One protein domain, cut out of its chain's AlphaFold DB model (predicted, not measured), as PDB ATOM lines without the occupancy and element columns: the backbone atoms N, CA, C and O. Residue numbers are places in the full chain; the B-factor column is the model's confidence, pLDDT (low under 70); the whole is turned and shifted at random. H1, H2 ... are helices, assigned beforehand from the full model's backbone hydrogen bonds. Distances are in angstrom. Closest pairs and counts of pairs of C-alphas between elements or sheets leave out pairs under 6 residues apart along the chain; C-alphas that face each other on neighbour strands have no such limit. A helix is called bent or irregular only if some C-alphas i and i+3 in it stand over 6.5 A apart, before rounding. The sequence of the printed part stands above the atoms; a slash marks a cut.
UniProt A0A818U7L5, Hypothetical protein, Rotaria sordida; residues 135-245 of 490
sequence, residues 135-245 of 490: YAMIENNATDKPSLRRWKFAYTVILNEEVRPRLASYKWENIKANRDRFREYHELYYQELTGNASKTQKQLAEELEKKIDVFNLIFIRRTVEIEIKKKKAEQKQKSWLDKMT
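Overview. This is residues 135 to 245 of the 490 residues of the protein "Hypothetical protein" of Rotaria sordida (UniProt A0A818U7L5). An open rod, with the hairpin of H2 and H3 in the middle, H1 reaching to one end, and H4 crossing H2 and sticking out at the other end with residues 229 to 245. The 111 printed residues have four named helices, H1 to H4, and no named strand: all helix, extended, radius of gyration of the C-alphas 22.9 A, spans 85 by 29 by 22 A.

Along the chain. H1, residues 146 to 169, begins at C-alpha 146 (15.216, 28.951, 32.292), measures 33.8 A, has a kink of 27 degrees near residue 159 and is only just irregular: C-alphas 161 and 164 are 6.8 A apart. H2 is residues 172 to 193, 31.4 A; H3 199 to 209, 15.7 A; H4 214 to 245, 46.0 A, ending at C-alpha 245 (-37.805, -24.691, 63.168).

Arrangement. H1 and H2 are close but not clearly touching, closest C-alphas Ser 169 and Ile 175, 6.5 A, about perpendicular at 74 degrees. H2 and H3, a hairpin, touch, closest C-alphas Tyr 185 and Ala 205, 6.1 A. H2 touches H4 with residues 182 to 190 alone, closest C-alphas Tyr 190 and Val 224, 6.0 A, a steep tilt of 42 degrees, the same way. Every O i to N i+4 pair is within hydrogen-bond range in H2, H3 and H4, and 17 of 20 in H1.

Size, cuts and confidence. The farthest C-alphas, Thr 143 and Thr 245, are 85.4 A apart. The printed part has no cut, and the three links between helices are tight. pLDDT is under 70 at residues 136 to 143, 233 and 235 to 245.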
ATOM      1  N   TYR A 135       4.457  20.106  34.248       75.06
ATOM      2  CA  TYR A 135       5.294  20.653  33.173       75.06
ATOM      3  C   TYR A 135       4.464  21.072  31.960       75.06
ATOM      4  O   TYR A 135       4.741  22.112  31.374       75.06
ATOM      5  N   ALA A 136       3.417  20.313  31.625       69.50
ATOM      6  CA  ALA A 136       2.513  20.651  30.526       69.50
ATOM      7  C   ALA A 136       1.697  21.933  30.787       69.50
ATOM      8  O   ALA A 136       1.234  22.566  29.843       69.50
ATOM      9  N   MET A 137       1.531  22.329  32.056       66.00
ATOM     10  CA  MET A 137       0.799  23.541  32.446       66.00
ATOM     11  C   MET A 137       1.646  24.815  32.352       66.00
ATOM     12  O   MET A 137       1.115  25.917  32.476       66.00
ATOM     13  N   ILE A 138       2.962  24.688  32.165       69.19
ATOM     14  CA  ILE A 138       3.842  25.839  31.987       69.19
ATOM     15  C   ILE A 138       3.852  26.169  30.507       69.19
ATOM     16  O   ILE A 138       4.447  25.454  29.704       69.19
ATOM     17  N   GLU A 139       3.202  27.271  30.149       63.56
ATOM     18  CA  GLU A 139       3.288  27.813  28.799       63.56
ATOM     19  C   GLU A 139       4.759  28.022  28.417       63.56
ATOM     20  O   GLU A 139       5.513  28.742  29.084       63.56
ATOM     21  N   ASN A 140       5.177  27.373  27.329       61.41
ATOM     22  CA  ASN A 140       6.518  27.506  26.777       61.41
ATOM     23  C   ASN A 140       6.641  28.825  26.013       61.41
ATOM     24  O   ASN A 140       6.767  28.851  24.790       61.41
ATOM     25  N   ASN A 141       6.644  29.941  26.736       65.31
ATOM     26  CA  ASN A 141       7.002  31.220  26.143       65.31
ATOM     27  C   ASN A 141       8.507  31.203  25.867       65.31
ATOM     28  O   ASN A 141       9.318  31.171  26.797       65.31
ATOM     29  N   ALA A 142       8.889  31.186  24.585       62.62
ATOM     30  CA  ALA A 142      10.280  31.083  24.130       62.62
ATOM     31  C   ALA A 142      11.204  32.164  24.734       62.62
ATOM     32  O   ALA A 142      12.407  31.949  24.850       62.62
ATOM     33  N   THR A 143      10.631  33.279  25.186       68.38
ATOM     34  CA  THR A 143      11.296  34.428  25.814       68.38
ATOM     35  C   THR A 143      11.579  34.284  27.316       68.38
ATOM     36  O   THR A 143      12.372  35.056  27.856       68.38
ATOM     37  N   ASP A 144      10.982  33.310  28.013       75.50
ATOM     38  CA  ASP A 144      11.197  33.134  29.453       75.50
ATOM     39  C   ASP A 144      12.576  32.530  29.761       75.50
ATOM     40  O   ASP A 144      12.952  31.476  29.241       75.50
ATOM     41  N   LYS A 145      13.310  33.157  30.692       82.81
ATOM     42  CA  LYS A 145      14.579  32.617  31.204       82.81
ATOM     43  C   LYS A 145      14.364  31.228  31.833       82.81
ATOM     44  O   LYS A 145      13.375  31.037  32.549       82.81
ATOM     45  N   PRO A 146      15.322  30.287  31.698       81.38
ATOM     46  CA  PRO A 146      15.216  28.951  32.292       81.38
ATOM     47  C   PRO A 146      14.950  28.957  33.806       81.38
ATOM     48  O   PRO A 146      14.208  28.115  34.309       81.38
ATOM     49  N   SER A 147      15.507  29.926  34.538       82.25
ATOM     50  CA  SER A 147      15.288  30.086  35.980       82.25
ATOM     51  C   SER A 147      13.848  30.474  36.327       82.25
ATOM     52  O   SER A 147      13.276  29.919  37.262       82.25
ATOM     53  N   LEU A 148      13.232  31.374  35.553       83.38
ATOM     54  CA  LEU A 148      11.847  31.797  35.765       83.38
ATOM     55  C   LEU A 148      10.875  30.631  35.546       83.38
ATOM     56  O   LEU A 148       9.947  30.454  36.332       83.38
ATOM     57  N   ARG A 149      11.120  29.791  34.532       80.00
ATOM     58  CA  ARG A 149      10.311  28.586  34.275       80.00
ATOM     59  C   ARG A 149      10.369  27.599  35.439       80.00
ATOM     60  O   ARG A 149       9.334  27.089  35.853       80.00
ATOM     61  N   ARG A 150      11.557  27.379  36.015       82.19
ATOM     62  CA  ARG A 150      11.730  26.514  37.197       82.19
ATOM     63  C   ARG A 150      10.980  27.049  38.421       82.19
ATOM     64  O   ARG A 150      10.350  26.271  39.127       82.19
ATOM     65  N   TRP A 151      10.980  28.364  38.639       85.94
ATOM     66  CA  TRP A 151      10.205  28.980  39.722       85.94
ATOM     67  C   TRP A 151       8.695  28.898  39.497       85.94
ATOM     68  O   TRP A 151       7.965  28.545  40.420       85.94
ATOM     69  N   LYS A 152       8.219  29.155  38.272       84.69
ATOM     70  CA  LYS A 152       6.803  28.973  37.903       84.69
ATOM     71  C   LYS A 152       6.357  27.521  38.086       84.69
ATOM     72  O   LYS A 152       5.253  27.292  38.574       84.69
ATOM     73  N   PHE A 153       7.222  26.559  37.759       85.50
ATOM     74  CA  PHE A 153       6.994  25.140  38.025       85.50
ATOM     75  C   PHE A 153       6.841  24.868  39.518       85.50
ATOM     76  O   PHE A 153       5.792  24.392  39.939       85.50
ATOM     77  N   ALA A 154       7.845  25.234  40.320       86.44
ATOM     78  CA  ALA A 154       7.829  25.007  41.761       86.44
ATOM     79  C   ALA A 154       6.600  25.647  42.426       86.44
ATOM     80  O   ALA A 154       5.911  25.003  43.215       86.44
ATOM     81  N   TYR A 155       6.270  26.884  42.044       87.94
ATOM     82  CA  TYR A 155       5.077  27.579  42.517       87.94
ATOM     83  C   TYR A 155       3.789  26.821  42.165       87.94
ATOM     84  O   TYR A 155       2.957  26.585  43.037       87.94
ATOM     85  N   THR A 156       3.635  26.406  40.906       86.81
ATOM     86  CA  THR A 156       2.447  25.679  40.430       86.81
ATOM     87  C   THR A 156       2.277  24.338  41.141       86.81
ATOM     88  O   THR A 156       1.156  23.986  41.510       86.81
ATOM     89  N   VAL A 157       3.376  23.613  41.371       87.19
ATOM     90  CA  VAL A 157       3.382  22.338  42.102       87.19
ATOM     91  C   VAL A 157       2.908  22.543  43.541       87.19
ATOM     92  O   VAL A 157       1.919  21.937  43.948       87.19
ATOM     93  N   ILE A 158       3.546  23.447  44.292       86.50
ATOM     94  CA  ILE A 158       3.206  23.708  45.703       86.50
ATOM     95  C   ILE A 158       1.762  24.206  45.832       86.50
ATOM     96  O   ILE A 158       1.015  23.777  46.714       86.50
ATOM     97  N   LEU A 159       1.342  25.095  44.930       88.81
ATOM     98  CA  LEU A 159      -0.002  25.656  44.947       88.81
ATOM     99  C   LEU A 159      -1.073  24.579  44.735       88.81
ATOM    100  O   LEU A 159      -2.092  24.604  45.422       88.81
ATOM    101  N   ASN A 160      -0.864  23.659  43.790       85.75
ATOM    102  CA  ASN A 160      -1.870  22.665  43.418       85.75
ATOM    103  C   ASN A 160      -1.846  21.394  44.275       85.75
ATOM    104  O   ASN A 160      -2.901  20.788  44.410       85.75
ATOM    105  N   GLU A 161      -0.704  21.001  44.842       84.06
ATOM    106  CA  GLU A 161      -0.591  19.786  45.667       84.06
ATOM    107  C   GLU A 161      -0.763  20.076  47.162       84.06
ATOM    108  O   GLU A 161      -1.472  19.356  47.861       84.06
ATOM    109  N   GLU A 162      -0.165  21.154  47.679       82.50
ATOM    110  CA  GLU A 162      -0.207  21.425  49.119       82.50
ATOM    111  C   GLU A 162      -1.247  22.472  49.501       82.50
ATOM    112  O   GLU A 162      -2.048  22.258  50.408       82.50
ATOM    113  N   VAL A 163      -1.237  23.631  48.841       85.75
ATOM    114  CA  VAL A 163      -1.983  24.797  49.336       85.75
ATOM    115  C   VAL A 163      -3.468  24.698  48.995       85.75
ATOM    116  O   VAL A 163      -4.317  24.765  49.886       85.75
ATOM    117  N   ARG A 164      -3.808  24.535  47.710       85.69
ATOM    118  CA  ARG A 164      -5.205  24.498  47.251       85.69
ATOM    119  C   ARG A 164      -5.978  23.309  47.821       85.69
ATOM    120  O   ARG A 164      -7.074  23.567  48.316       85.69
ATOM    121  N   PRO A 165      -5.464  22.062  47.823       82.62
ATOM    122  CA  PRO A 165      -6.191  20.933  48.396       82.62
ATOM    123  C   PRO A 165      -6.442  21.107  49.892       82.62
ATOM    124  O   PRO A 165      -7.581  20.941  50.317       82.62
ATOM    125  N   ARG A 166      -5.439  21.549  50.673       81.50
ATOM    126  CA  ARG A 166      -5.610  21.813  52.114       81.50
ATOM    127  C   ARG A 166      -6.658  22.894  52.368       81.50
ATOM    128  O   ARG A 166      -7.578  22.696  53.153       81.50
ATOM    129  N   LEU A 167      -6.576  24.034  51.684       82.81
ATOM    130  CA  LEU A 167      -7.565  25.103  51.860       82.81
ATOM    131  C   LEU A 167      -8.964  24.673  51.402       82.81
ATOM    132  O   LEU A 167      -9.955  25.024  52.040       82.81
ATOM    133  N   ALA A 168      -9.060  23.903  50.316       80.50
ATOM    134  CA  ALA A 168     -10.324  23.376  49.824       80.50
ATOM    135  C   ALA A 168     -10.932  22.351  50.790       80.50
ATOM    136  O   ALA A 168     -12.145  22.381  50.981       80.50
ATOM    137  N   SER A 169     -10.130  21.495  51.433       72.75
ATOM    138  CA  SER A 169     -10.626  20.485  52.374       72.75
ATOM    139  C   SER A 169     -11.205  21.079  53.658       72.75
ATOM    140  O   SER A 169     -12.086  20.467  54.248       72.75
ATOM    141  N   TYR A 170     -10.769  22.274  54.079       80.06
ATOM    142  CA  TYR A 170     -11.296  22.945  55.279       80.06
ATOM    143  C   TYR A 170     -12.531  23.822  55.022       80.06
ATOM    144  O   TYR A 170     -13.126  24.338  55.969       80.06
ATOM    145  N   LYS A 171     -12.960  23.995  53.766       86.75
ATOM    146  CA  LYS A 171     -14.207  24.709  53.461       86.75
ATOM    147  C   LYS A 171     -15.409  23.820  53.754       86.75
ATOM    148  O   LYS A 171     -15.529  22.730  53.196       86.75
ATOM    149  N   TRP A 172     -16.344  24.324  54.558       86.06
ATOM    150  CA  TRP A 172     -17.546  23.582  54.946       86.06
ATOM    151  C   TRP A 172     -18.363  23.066  53.754       86.06
ATOM    152  O   TRP A 172     -18.839  21.935  53.773       86.06
ATOM    153  N   GLU A 173     -18.475  23.859  52.686       88.25
ATOM    154  CA  GLU A 173     -19.180  23.470  51.459       88.25
ATOM    155  C   GLU A 173     -18.584  22.210  50.820       88.25
ATOM    156  O   GLU A 173     -19.319  21.297  50.446       88.25
ATOM    157  N   ASN A 174     -17.254  22.118  50.770       85.50
ATOM    158  CA  ASN A 174     -16.551  20.963  50.219       85.50
ATOM    159  C   ASN A 174     -16.642  19.750  51.144       85.50
ATOM    160  O   ASN A 174     -16.815  18.635  50.659       85.50
ATOM    161  N   ILE A 175     -16.579  19.952  52.465       84.06
ATOM    162  CA  ILE A 175     -16.780  18.879  53.453       84.06
ATOM    163  C   ILE A 175     -18.184  18.286  53.299       84.06
ATOM    164  O   ILE A 175     -18.342  17.066  53.236       84.06
ATOM    165  N   LYS A 176     -19.205  19.145  53.183       89.56
ATOM    166  CA  LYS A 176     -20.591  18.728  52.965       89.56
ATOM    167  C   LYS A 176     -20.742  17.982  51.638       89.56
ATOM    168  O   LYS A 176     -21.259  16.870  51.639       89.56
ATOM    169  N   ALA A 177     -20.232  18.538  50.538       87.50
ATOM    170  CA  ALA A 177     -20.288  17.897  49.225       87.50
ATOM    171  C   ALA A 177     -19.563  16.541  49.206       87.50
ATOM    172  O   ALA A 177     -20.057  15.590  48.607       87.50
ATOM    173  N   ASN A 178     -18.416  16.421  49.882       85.69
ATOM    174  CA  ASN A 178     -17.679  15.163  49.975       85.69
ATOM    175  C   ASN A 178     -18.442  14.116  50.798       85.69
ATOM    176  O   ASN A 178     -18.517  12.959  50.399       85.69
ATOM    177  N   ARG A 179     -19.071  14.518  51.911       87.12
ATOM    178  CA  ARG A 179     -19.957  13.647  52.699       87.12
ATOM    179  C   ARG A 179     -21.157  13.169  51.879       87.12
ATOM    180  O   ARG A 179     -21.547  12.011  51.992       87.12
ATOM    181  N   ASP A 180     -21.753  14.054  51.090       90.31
ATOM    182  CA  ASP A 180     -22.925  13.719  50.282       90.31
ATOM    183  C   ASP A 180     -22.539  12.720  49.173       90.31
ATOM    184  O   ASP A 180     -23.171  11.672  49.067       90.31
ATOM    185  N   ARG A 181     -21.409  12.941  48.475       89.25
ATOM    186  CA  ARG A 181     -20.828  11.965  47.524       89.25
ATOM    187  C   ARG A 181     -20.480  10.629  48.179       89.25
ATOM    188  O   ARG A 181     -20.687   9.583  47.579       89.25
ATOM    189  N   PHE A 182     -19.943  10.661  49.399       87.94
ATOM    190  CA  PHE A 182     -19.615   9.459  50.162       87.94
ATOM    191  C   PHE A 182     -20.862   8.608  50.411       87.94
ATOM    192  O   PHE A 182     -20.826   7.400  50.201       87.94
ATOM    193  N   ARG A 183     -21.967   9.231  50.843       89.88
ATOM    194  CA  ARG A 183     -23.240   8.534  51.084       89.88
ATOM    195  C   ARG A 183     -23.824   7.970  49.795       89.88
ATOM    196  O   ARG A 183     -24.199   6.805  49.769       89.88
ATOM    197  N   GLU A 184     -23.841   8.776  48.740       91.44
ATOM    198  CA  GLU A 184     -24.360   8.373  47.433       91.44
ATOM    199  C   GLU A 184     -23.579   7.180  46.860       91.44
ATOM    200  O   GLU A 184     -24.171   6.169  46.487       91.44
ATOM    201  N   TYR A 185     -22.243   7.239  46.879       93.00
ATOM    202  CA  TYR A 185     -21.408   6.128  46.423       93.00
ATOM    203  C   TYR A 185     -21.557   4.884  47.309       93.00
ATOM    204  O   TYR A 185     -21.617   3.773  46.792       93.00
ATOM    205  N   HIS A 186     -21.661   5.047  48.631       90.50
ATOM    206  CA  HIS A 186     -21.892   3.933  49.554       90.50
ATOM    207  C   HIS A 186     -23.185   3.174  49.220       90.50
ATOM    208  O   HIS A 186     -23.187   1.945  49.183       90.50
ATOM    209  N   GLU A 187     -24.279   3.891  48.960       89.81
ATOM    210  CA  GLU A 187     -25.561   3.287  48.586       89.81
ATOM    211  C   GLU A 187     -25.491   2.577  47.230       89.81
ATOM    212  O   GLU A 187     -25.928   1.429  47.121       89.81
ATOM    213  N   LEU A 188     -24.893   3.217  46.220       90.31
ATOM    214  CA  LEU A 188     -24.726   2.632  44.887       90.31
ATOM    215  C   LEU A 188     -23.851   1.371  44.923       90.31
ATOM    216  O   LEU A 188     -24.229   0.345  44.361       90.31
ATOM    217  N   TYR A 189     -22.730   1.413  45.643       87.88
ATOM    218  CA  TYR A 189     -21.817   0.278  45.778       87.88
ATOM    219  C   TYR A 189     -22.441  -0.875  46.582       87.88
ATOM    220  O   TYR A 189     -22.267  -2.049  46.246       87.88
ATOM    221  N   TYR A 190     -23.243  -0.566  47.607       88.25
ATOM    222  CA  TYR A 190     -24.027  -1.572  48.326       88.25
ATOM    223  C   TYR A 190     -25.053  -2.252  47.404       88.25
ATOM    224  O   TYR A 190     -25.211  -3.475  47.451       88.25
ATOM    225  N   GLN A 191     -25.743  -1.491  46.547       86.56
ATOM    226  CA  GLN A 191     -26.698  -2.029  45.570       86.56
ATOM    227  C   GLN A 191     -26.008  -2.876  44.495       86.56
ATOM    228  O   GLN A 191     -26.541  -3.911  44.089       86.56
ATOM    229  N   GLU A 192     -24.805  -2.484  44.076       87.25
ATOM    230  CA  GLU A 192     -23.998  -3.237  43.119       87.25
ATOM    231  C   GLU A 192     -23.587  -4.605  43.674       87.25
ATOM    232  O   GLU A 192     -23.821  -5.627  43.028       87.25
ATOM    233  N   LEU A 193     -23.068  -4.648  44.903       81.81
ATOM    234  CA  LEU A 193     -22.662  -5.895  45.561       81.81
ATOM    235  C   LEU A 193     -23.836  -6.789  45.984       81.81
ATOM    236  O   LEU A 193     -23.651  -7.991  46.183       81.81
ATOM    237  N   THR A 194     -25.038  -6.231  46.142       79.56
ATOM    238  CA  THR A 194     -26.260  -7.002  46.434       79.56
ATOM    239  C   THR A 194     -27.003  -7.459  45.178       79.56
ATOM    240  O   THR A 194     -28.012  -8.146  45.301       79.56
ATOM    241  N   GLY A 195     -26.498  -7.135  43.980       76.56
ATOM    242  CA  GLY A 195     -27.071  -7.564  42.699       76.56
ATOM    243  C   GLY A 195     -28.311  -6.781  42.254       76.56
ATOM    244  O   GLY A 195     -28.919  -7.135  41.250       76.56
ATOM    245  N   ASN A 196     -28.667  -5.704  42.958       74.62
ATOM    246  CA  ASN A 196     -29.875  -4.907  42.713       74.62
ATOM    247  C   ASN A 196     -29.618  -3.638  41.876       74.62
ATOM    248  O   ASN A 196     -30.522  -2.821  41.710       74.62
ATOM    249  N   ALA A 197     -28.395  -3.437  41.376       75.31
ATOM    250  CA  ALA A 197     -28.023  -2.215  40.666       75.31
ATOM    251  C   ALA A 197     -28.436  -2.224  39.185       75.31
ATOM    252  O   ALA A 197     -28.105  -3.141  38.426       75.31
ATOM    253  N   SER A 198     -29.076  -1.140  38.748       82.62
ATOM    254  CA  SER A 198     -29.388  -0.890  37.340       82.62
ATOM    255  C   SER A 198     -28.152  -0.439  36.542       82.62
ATOM    256  O   SER A 198     -27.137  -0.001  37.088       82.62
ATOM    257  N   LYS A 199     -28.233  -0.503  35.206       81.94
ATOM    258  CA  LYS A 199     -27.128  -0.112  34.308       81.94
ATOM    259  C   LYS A 199     -26.749   1.374  34.436       81.94
ATOM    260  O   LYS A 199     -25.581   1.715  34.287       81.94
ATOM    261  N   THR A 200     -27.714   2.240  34.749       81.62
ATOM    262  CA  THR A 200     -27.495   3.680  34.965       81.62
ATOM    263  C   THR A 200     -26.836   3.971  36.313       81.62
ATOM    264  O   THR A 200     -25.995   4.860  36.407       81.62
ATOM    265  N   GLN A 201     -27.154   3.191  37.349       80.81
ATOM    266  CA  GLN A 201     -26.539   3.312  38.674       80.81
ATOM    267  C   GLN A 201     -25.054   2.934  38.667       80.81
ATOM    268  O   GLN A 201     -24.256   3.601  39.319       80.81
ATOM    269  N   LYS A 202     -24.668   1.925  37.877       82.19
ATOM    270  CA  LYS A 202     -23.256   1.546  37.700       82.19
ATOM    271  C   LYS A 202     -22.436   2.648  37.025       82.19
ATOM    272  O   LYS A 202     -21.349   2.971  37.484       82.19
ATOM    273  N   GLN A 203     -22.990   3.295  36.000       87.19
ATOM    274  CA  GLN A 203     -22.334   4.431  35.339       87.19
ATOM    275  C   GLN A 203     -22.161   5.629  36.285       87.19
ATOM    276  O   GLN A 203     -21.097   6.243  36.320       87.19
ATOM    277  N   LEU A 204     -23.178   5.933  37.099       88.56
ATOM    278  CA  LEU A 204     -23.082   6.966  38.135       88.56
ATOM    279  C   LEU A 204     -22.023   6.632  39.191       88.56
ATOM    280  O   LEU A 204     -21.266   7.515  39.596       88.56
ATOM    281  N   ALA A 205     -21.929   5.366  39.607       85.69
ATOM    282  CA  ALA A 205     -20.884   4.915  40.516       85.69
ATOM    283  C   ALA A 205     -19.492   5.147  39.905       85.69
ATOM    284  O   ALA A 205     -18.670   5.808  40.533       85.69
ATOM    285  N   GLU A 206     -19.254   4.731  38.658       87.88
ATOM    286  CA  GLU A 206     -17.985   4.958  37.945       87.88
ATOM    287  C   GLU A 206     -17.613   6.450  37.831       87.88
ATOM    288  O   GLU A 206     -16.443   6.830  37.946       87.88
ATOM    289  N   GLU A 207     -18.591   7.335  37.620       90.69
ATOM    290  CA  GLU A 207     -18.351   8.782  37.607       90.69
ATOM    291  C   GLU A 207     -17.989   9.344  38.986       90.69
ATOM    292  O   GLU A 207     -17.178  10.275  39.082       90.69
ATOM    293  N   LEU A 208     -18.580   8.801  40.053       87.44
ATOM    294  CA  LEU A 208     -18.239   9.155  41.430       87.44
ATOM    295  C   LEU A 208     -16.843   8.647  41.803       87.44
ATOM    296  O   LEU A 208     -16.091   9.393  42.430       87.44
ATOM    297  N   GLU A 209     -16.443   7.458  41.347       88.56
ATOM    298  CA  GLU A 209     -15.097   6.908  41.574       88.56
ATOM    299  C   GLU A 209     -13.995   7.814  41.022       88.56
ATOM    300  O   GLU A 209     -12.960   7.985  41.658       88.56
ATOM    301  N   LYS A 210     -14.240   8.483  39.890       87.25
ATOM    302  CA  LYS A 210     -13.293   9.455  39.317       87.25
ATOM    303  C   LYS A 210     -13.123  10.719  40.166       87.25
ATOM    304  O   LYS A 210     -12.142  11.440  39.992       87.25
ATOM    305  N   LYS A 211     -14.093  11.040  41.029       84.00
ATOM    306  CA  LYS A 211     -14.132  12.277  41.832       84.00
ATOM    307  C   LYS A 211     -13.765  12.054  43.301       84.00
ATOM    308  O   LYS A 211     -13.474  13.035  43.990       84.00
ATOM    309  N   ILE A 212     -13.851  10.820  43.792       85.00
ATOM    310  CA  ILE A 212     -13.549  10.445  45.176       85.00
ATOM    311  C   ILE A 212     -12.062  10.083  45.284       85.00
ATOM    312  O   ILE A 212     -11.500   9.427  44.414       85.00
ATOM    313  N   ASP A 213     -11.418  10.525  46.364       80.81
ATOM    314  CA  ASP A 213     -10.024  10.176  46.650       80.81
ATOM    315  C   ASP A 213      -9.861   8.674  46.943       80.81
ATOM    316  O   ASP A 213     -10.724   8.056  47.571       80.81
ATOM    317  N   VAL A 214      -8.724   8.097  46.550       80.69
ATOM    318  CA  VAL A 214      -8.427   6.659  46.641       80.69
ATOM    319  C   VAL A 214      -8.589   6.145  48.072       80.69
ATOM    320  O   VAL A 214      -9.155   5.074  48.284       80.69
ATOM    321  N   PHE A 215      -8.150   6.917  49.072       77.50
ATOM    322  CA  PHE A 215      -8.309   6.538  50.475       77.50
ATOM    323  C   PHE A 215      -9.785   6.424  50.880       77.50
ATOM    324  O   PHE A 215     -10.203   5.408  51.441       77.50
ATOM    325  N   ASN A 216     -10.589   7.443  50.560       83.88
ATOM    326  CA  ASN A 216     -12.018   7.453  50.870       83.88
ATOM    327  C   ASN A 216     -12.751   6.340  50.114       83.88
ATOM    328  O   ASN A 216     -13.623   5.693  50.685       83.88
ATOM    329  N   LEU A 217     -12.359   6.068  48.868       85.88
ATOM    330  CA  LEU A 217     -12.906   4.982  48.064       85.88
ATOM    331  C   LEU A 217     -12.674   3.616  48.726       85.88
ATOM    332  O   LEU A 217     -13.621   2.858  48.932       85.88
ATOM    333  N   ILE A 218     -11.428   3.322  49.117       81.56
ATOM    334  CA  ILE A 218     -11.069   2.078  49.817       81.56
ATOM    335  C   ILE A 218     -11.850   1.958  51.128       81.56
ATOM    336  O   ILE A 218     -12.373   0.887  51.443       81.56
ATOM    337  N   PHE A 219     -11.951   3.052  51.884       81.56
ATOM    338  CA  PHE A 219     -12.687   3.077  53.142       81.56
ATOM    339  C   PHE A 219     -14.177   2.758  52.944       81.56
ATOM    340  O   PHE A 219     -14.713   1.916  53.668       81.56
ATOM    341  N   ILE A 220     -14.838   3.366  51.948       85.12
ATOM    342  CA  ILE A 220     -16.252   3.090  51.639       85.12
ATOM    343  C   ILE A 220     -16.432   1.622  51.267       85.12
ATOM    344  O   ILE A 220     -17.241   0.935  51.890       85.12
ATOM    345  N   ARG A 221     -15.648   1.122  50.301       87.44
ATOM    346  CA  ARG A 221     -15.779  -0.258  49.814       87.44
ATOM    347  C   ARG A 221     -15.635  -1.267  50.947       87.44
ATOM    348  O   ARG A 221     -16.473  -2.147  51.117       87.44
ATOM    349  N   ARG A 222     -14.628  -1.071  51.801       80.44
ATOM    350  CA  ARG A 222     -14.376  -1.949  52.946       80.44
ATOM    351  C   ARG A 222     -15.482  -1.883  53.997       80.44
ATOM    352  O   ARG A 222     -15.812  -2.906  54.592       80.44
ATOM    353  N   THR A 223     -16.069  -0.708  54.214       79.56
ATOM    354  CA  THR A 223     -17.211  -0.540  55.128       79.56
ATOM    355  C   THR A 223     -18.431  -1.300  54.608       79.56
ATOM    356  O   THR A 223     -18.993  -2.115  55.339       79.56
ATOM    357  N   VAL A 224     -18.766  -1.133  53.324       85.81
ATOM    358  CA  VAL A 224     -19.877  -1.839  52.662       85.81
ATOM    359  C   VAL A 224     -19.683  -3.357  52.706       85.81
ATOM    360  O   VAL A 224     -20.604  -4.093  53.056       85.81
ATOM    361  N   GLU A 225     -18.480  -3.855  52.417       80.50
ATOM    362  CA  GLU A 225     -18.173  -5.286  52.503       80.50
ATOM    363  C   GLU A 225     -18.383  -5.851  53.916       80.50
ATOM    364  O   GLU A 225     -18.916  -6.953  54.073       80.50
ATOM    365  N   ILE A 226     -17.973  -5.111  54.953       76.12
ATOM    366  CA  ILE A 226     -18.185  -5.504  56.353       76.12
ATOM    367  C   ILE A 226     -19.681  -5.537  56.677       76.12
ATOM    368  O   ILE A 226     -20.141  -6.489  57.311       76.12
ATOM    369  N   GLU A 227     -20.452  -4.543  56.235       82.25
ATOM    370  CA  GLU A 227     -21.905  -4.507  56.434       82.25
ATOM    371  C   GLU A 227     -22.610  -5.684  55.750       82.25
ATOM    372  O   GLU A 227     -23.456  -6.337  56.365       82.25
ATOM    373  N   ILE A 228     -22.226  -6.016  54.516       82.69
ATOM    374  CA  ILE A 228     -22.770  -7.171  53.791       82.69
ATOM    375  C   ILE A 228     -22.392  -8.476  54.493       82.69
ATOM    376  O   ILE A 228     -23.245  -9.348  54.656       82.69
ATOM    377  N   LYS A 229     -21.143  -8.623  54.953       77.50
ATOM    378  CA  LYS A 229     -20.709  -9.801  55.722       77.50
ATOM    379  C   LYS A 229     -21.511  -9.959  57.013       77.50
ATOM    380  O   LYS A 229     -21.949 -11.070  57.303       77.50
ATOM    381  N   LYS A 230     -21.759  -8.868  57.747       77.94
ATOM    382  CA  LYS A 230     -22.609  -8.874  58.949       77.94
ATOM    383  C   LYS A 230     -24.045  -9.283  58.625       77.94
ATOM    384  O   LYS A 230     -24.539 -10.233  59.221       77.94
ATOM    385  N   LYS A 231     -24.680  -8.662  57.623       79.56
ATOM    386  CA  LYS A 231     -26.052  -9.013  57.212       79.56
ATOM    387  C   LYS A 231     -26.170 -10.455  56.716       79.56
ATOM    388  O   LYS A 231     -27.138 -11.132  57.049       79.56
ATOM    389  N   LYS A 232     -25.181 -10.965  55.973       75.31
ATOM    390  CA  LYS A 232     -25.127 -12.376  55.554       75.31
ATOM    391  C   LYS A 232     -24.921 -13.323  56.739       75.31
ATOM    392  O   LYS A 232     -25.502 -14.401  56.743       75.31
ATOM    393  N   ALA A 233     -24.127 -12.948  57.744       68.12
ATOM    394  CA  ALA A 233     -23.971 -13.732  58.970       68.12
ATOM    395  C   ALA A 233     -25.276 -13.772  59.786       68.12
ATOM    396  O   ALA A 233     -25.691 -14.847  60.209       68.12
ATOM    397  N   GLU A 234     -25.972 -12.641  59.918       70.19
ATOM    398  CA  GLU A 234     -27.292 -12.554  60.560       70.19
ATOM    399  C   GLU A 234     -28.361 -13.348  59.792       70.19
ATOM    400  O   GLU A 234     -29.163 -14.049  60.403       70.19
ATOM    401  N   GLN A 235     -28.359 -13.302  58.455       66.06
ATOM    402  CA  GLN A 235     -29.237 -14.127  57.618       66.06
ATOM    403  C   GLN A 235     -28.894 -15.614  57.699       66.06
ATOM    404  O   GLN A 235     -29.808 -16.424  57.710       66.06
ATOM    405  N   LYS A 236     -27.616 -16.003  57.793       57.66
ATOM    406  CA  LYS A 236     -27.220 -17.402  58.029       57.66
ATOM    407  C   LYS A 236     -27.638 -17.879  59.416       57.66
ATOM    408  O   LYS A 236     -28.071 -19.015  59.541       57.66
ATOM    409  N   GLN A 237     -27.562 -17.021  60.431       50.16
ATOM    410  CA  GLN A 237     -28.039 -17.328  61.778       50.16
ATOM    411  C   GLN A 237     -29.567 -17.462  61.811       50.16
ATOM    412  O   GLN A 237     -30.076 -18.413  62.392       50.16
ATOM    413  N   LYS A 238     -30.300 -16.573  61.128       54.66
ATOM    414  CA  LYS A 238     -31.758 -16.682  60.958       54.66
ATOM    415  C   LYS A 238     -32.158 -17.887  60.110       54.66
ATOM    416  O   LYS A 238     -33.029 -18.622  60.521       54.66
ATOM    417  N   SER A 239     -31.466 -18.164  59.007       46.66
ATOM    418  CA  SER A 239     -31.701 -19.336  58.152       46.66
ATOM    419  C   SER A 239     -31.361 -20.649  58.860       46.66
ATOM    420  O   SER A 239     -32.034 -21.648  58.642       46.66
ATOM    421  N   TRP A 240     -30.351 -20.663  59.731       39.69
ATOM    422  CA  TRP A 240     -30.079 -21.791  60.620       39.69
ATOM    423  C   TRP A 240     -31.189 -21.962  61.669       39.69
ATOM    424  O   TRP A 240     -31.634 -23.086  61.875       39.69
ATOM    425  N   LEU A 241     -31.694 -20.873  62.264       46.06
ATOM    426  CA  LEU A 241     -32.853 -20.906  63.168       46.06
ATOM    427  C   LEU A 241     -34.142 -21.344  62.445       46.06
ATOM    428  O   LEU A 241     -34.878 -22.153  62.993       46.06
ATOM    429  N   ASP A 242     -34.371 -20.897  61.210       49.12
ATOM    430  CA  ASP A 242     -35.520 -21.267  60.371       49.12
ATOM    431  C   ASP A 242     -35.415 -22.717  59.863       49.12
ATOM    432  O   ASP A 242     -36.403 -23.443  59.803       49.12
ATOM    433  N   LYS A 243     -34.207 -23.207  59.552       44.03
ATOM    434  CA  LYS A 243     -33.971 -24.637  59.275       44.03
ATOM    435  C   LYS A 243     -34.162 -25.490  60.528       44.03
ATOM    436  O   LYS A 243     -34.645 -26.614  60.431       44.03
ATOM    437  N   MET A 244     -33.816 -24.962  61.701       34.91
ATOM    438  CA  MET A 244     -34.050 -25.628  62.980       34.91
ATOM    439  C   MET A 244     -35.544 -25.670  63.329       34.91
ATOM    440  O   MET A 244     -35.993 -26.687  63.838       34.91
ATOM    441  N   THR A 245     -36.338 -24.643  63.009       39.28
ATOM    442  CA  THR A 245     -37.805 -24.691  63.168       39.28
ATOM    443  C   THR A 245     -38.478 -25.567  62.108       39.28
ATOM    444  O   THR A 245     -39.438 -26.262  62.425       39.28
TER     445      THR A 245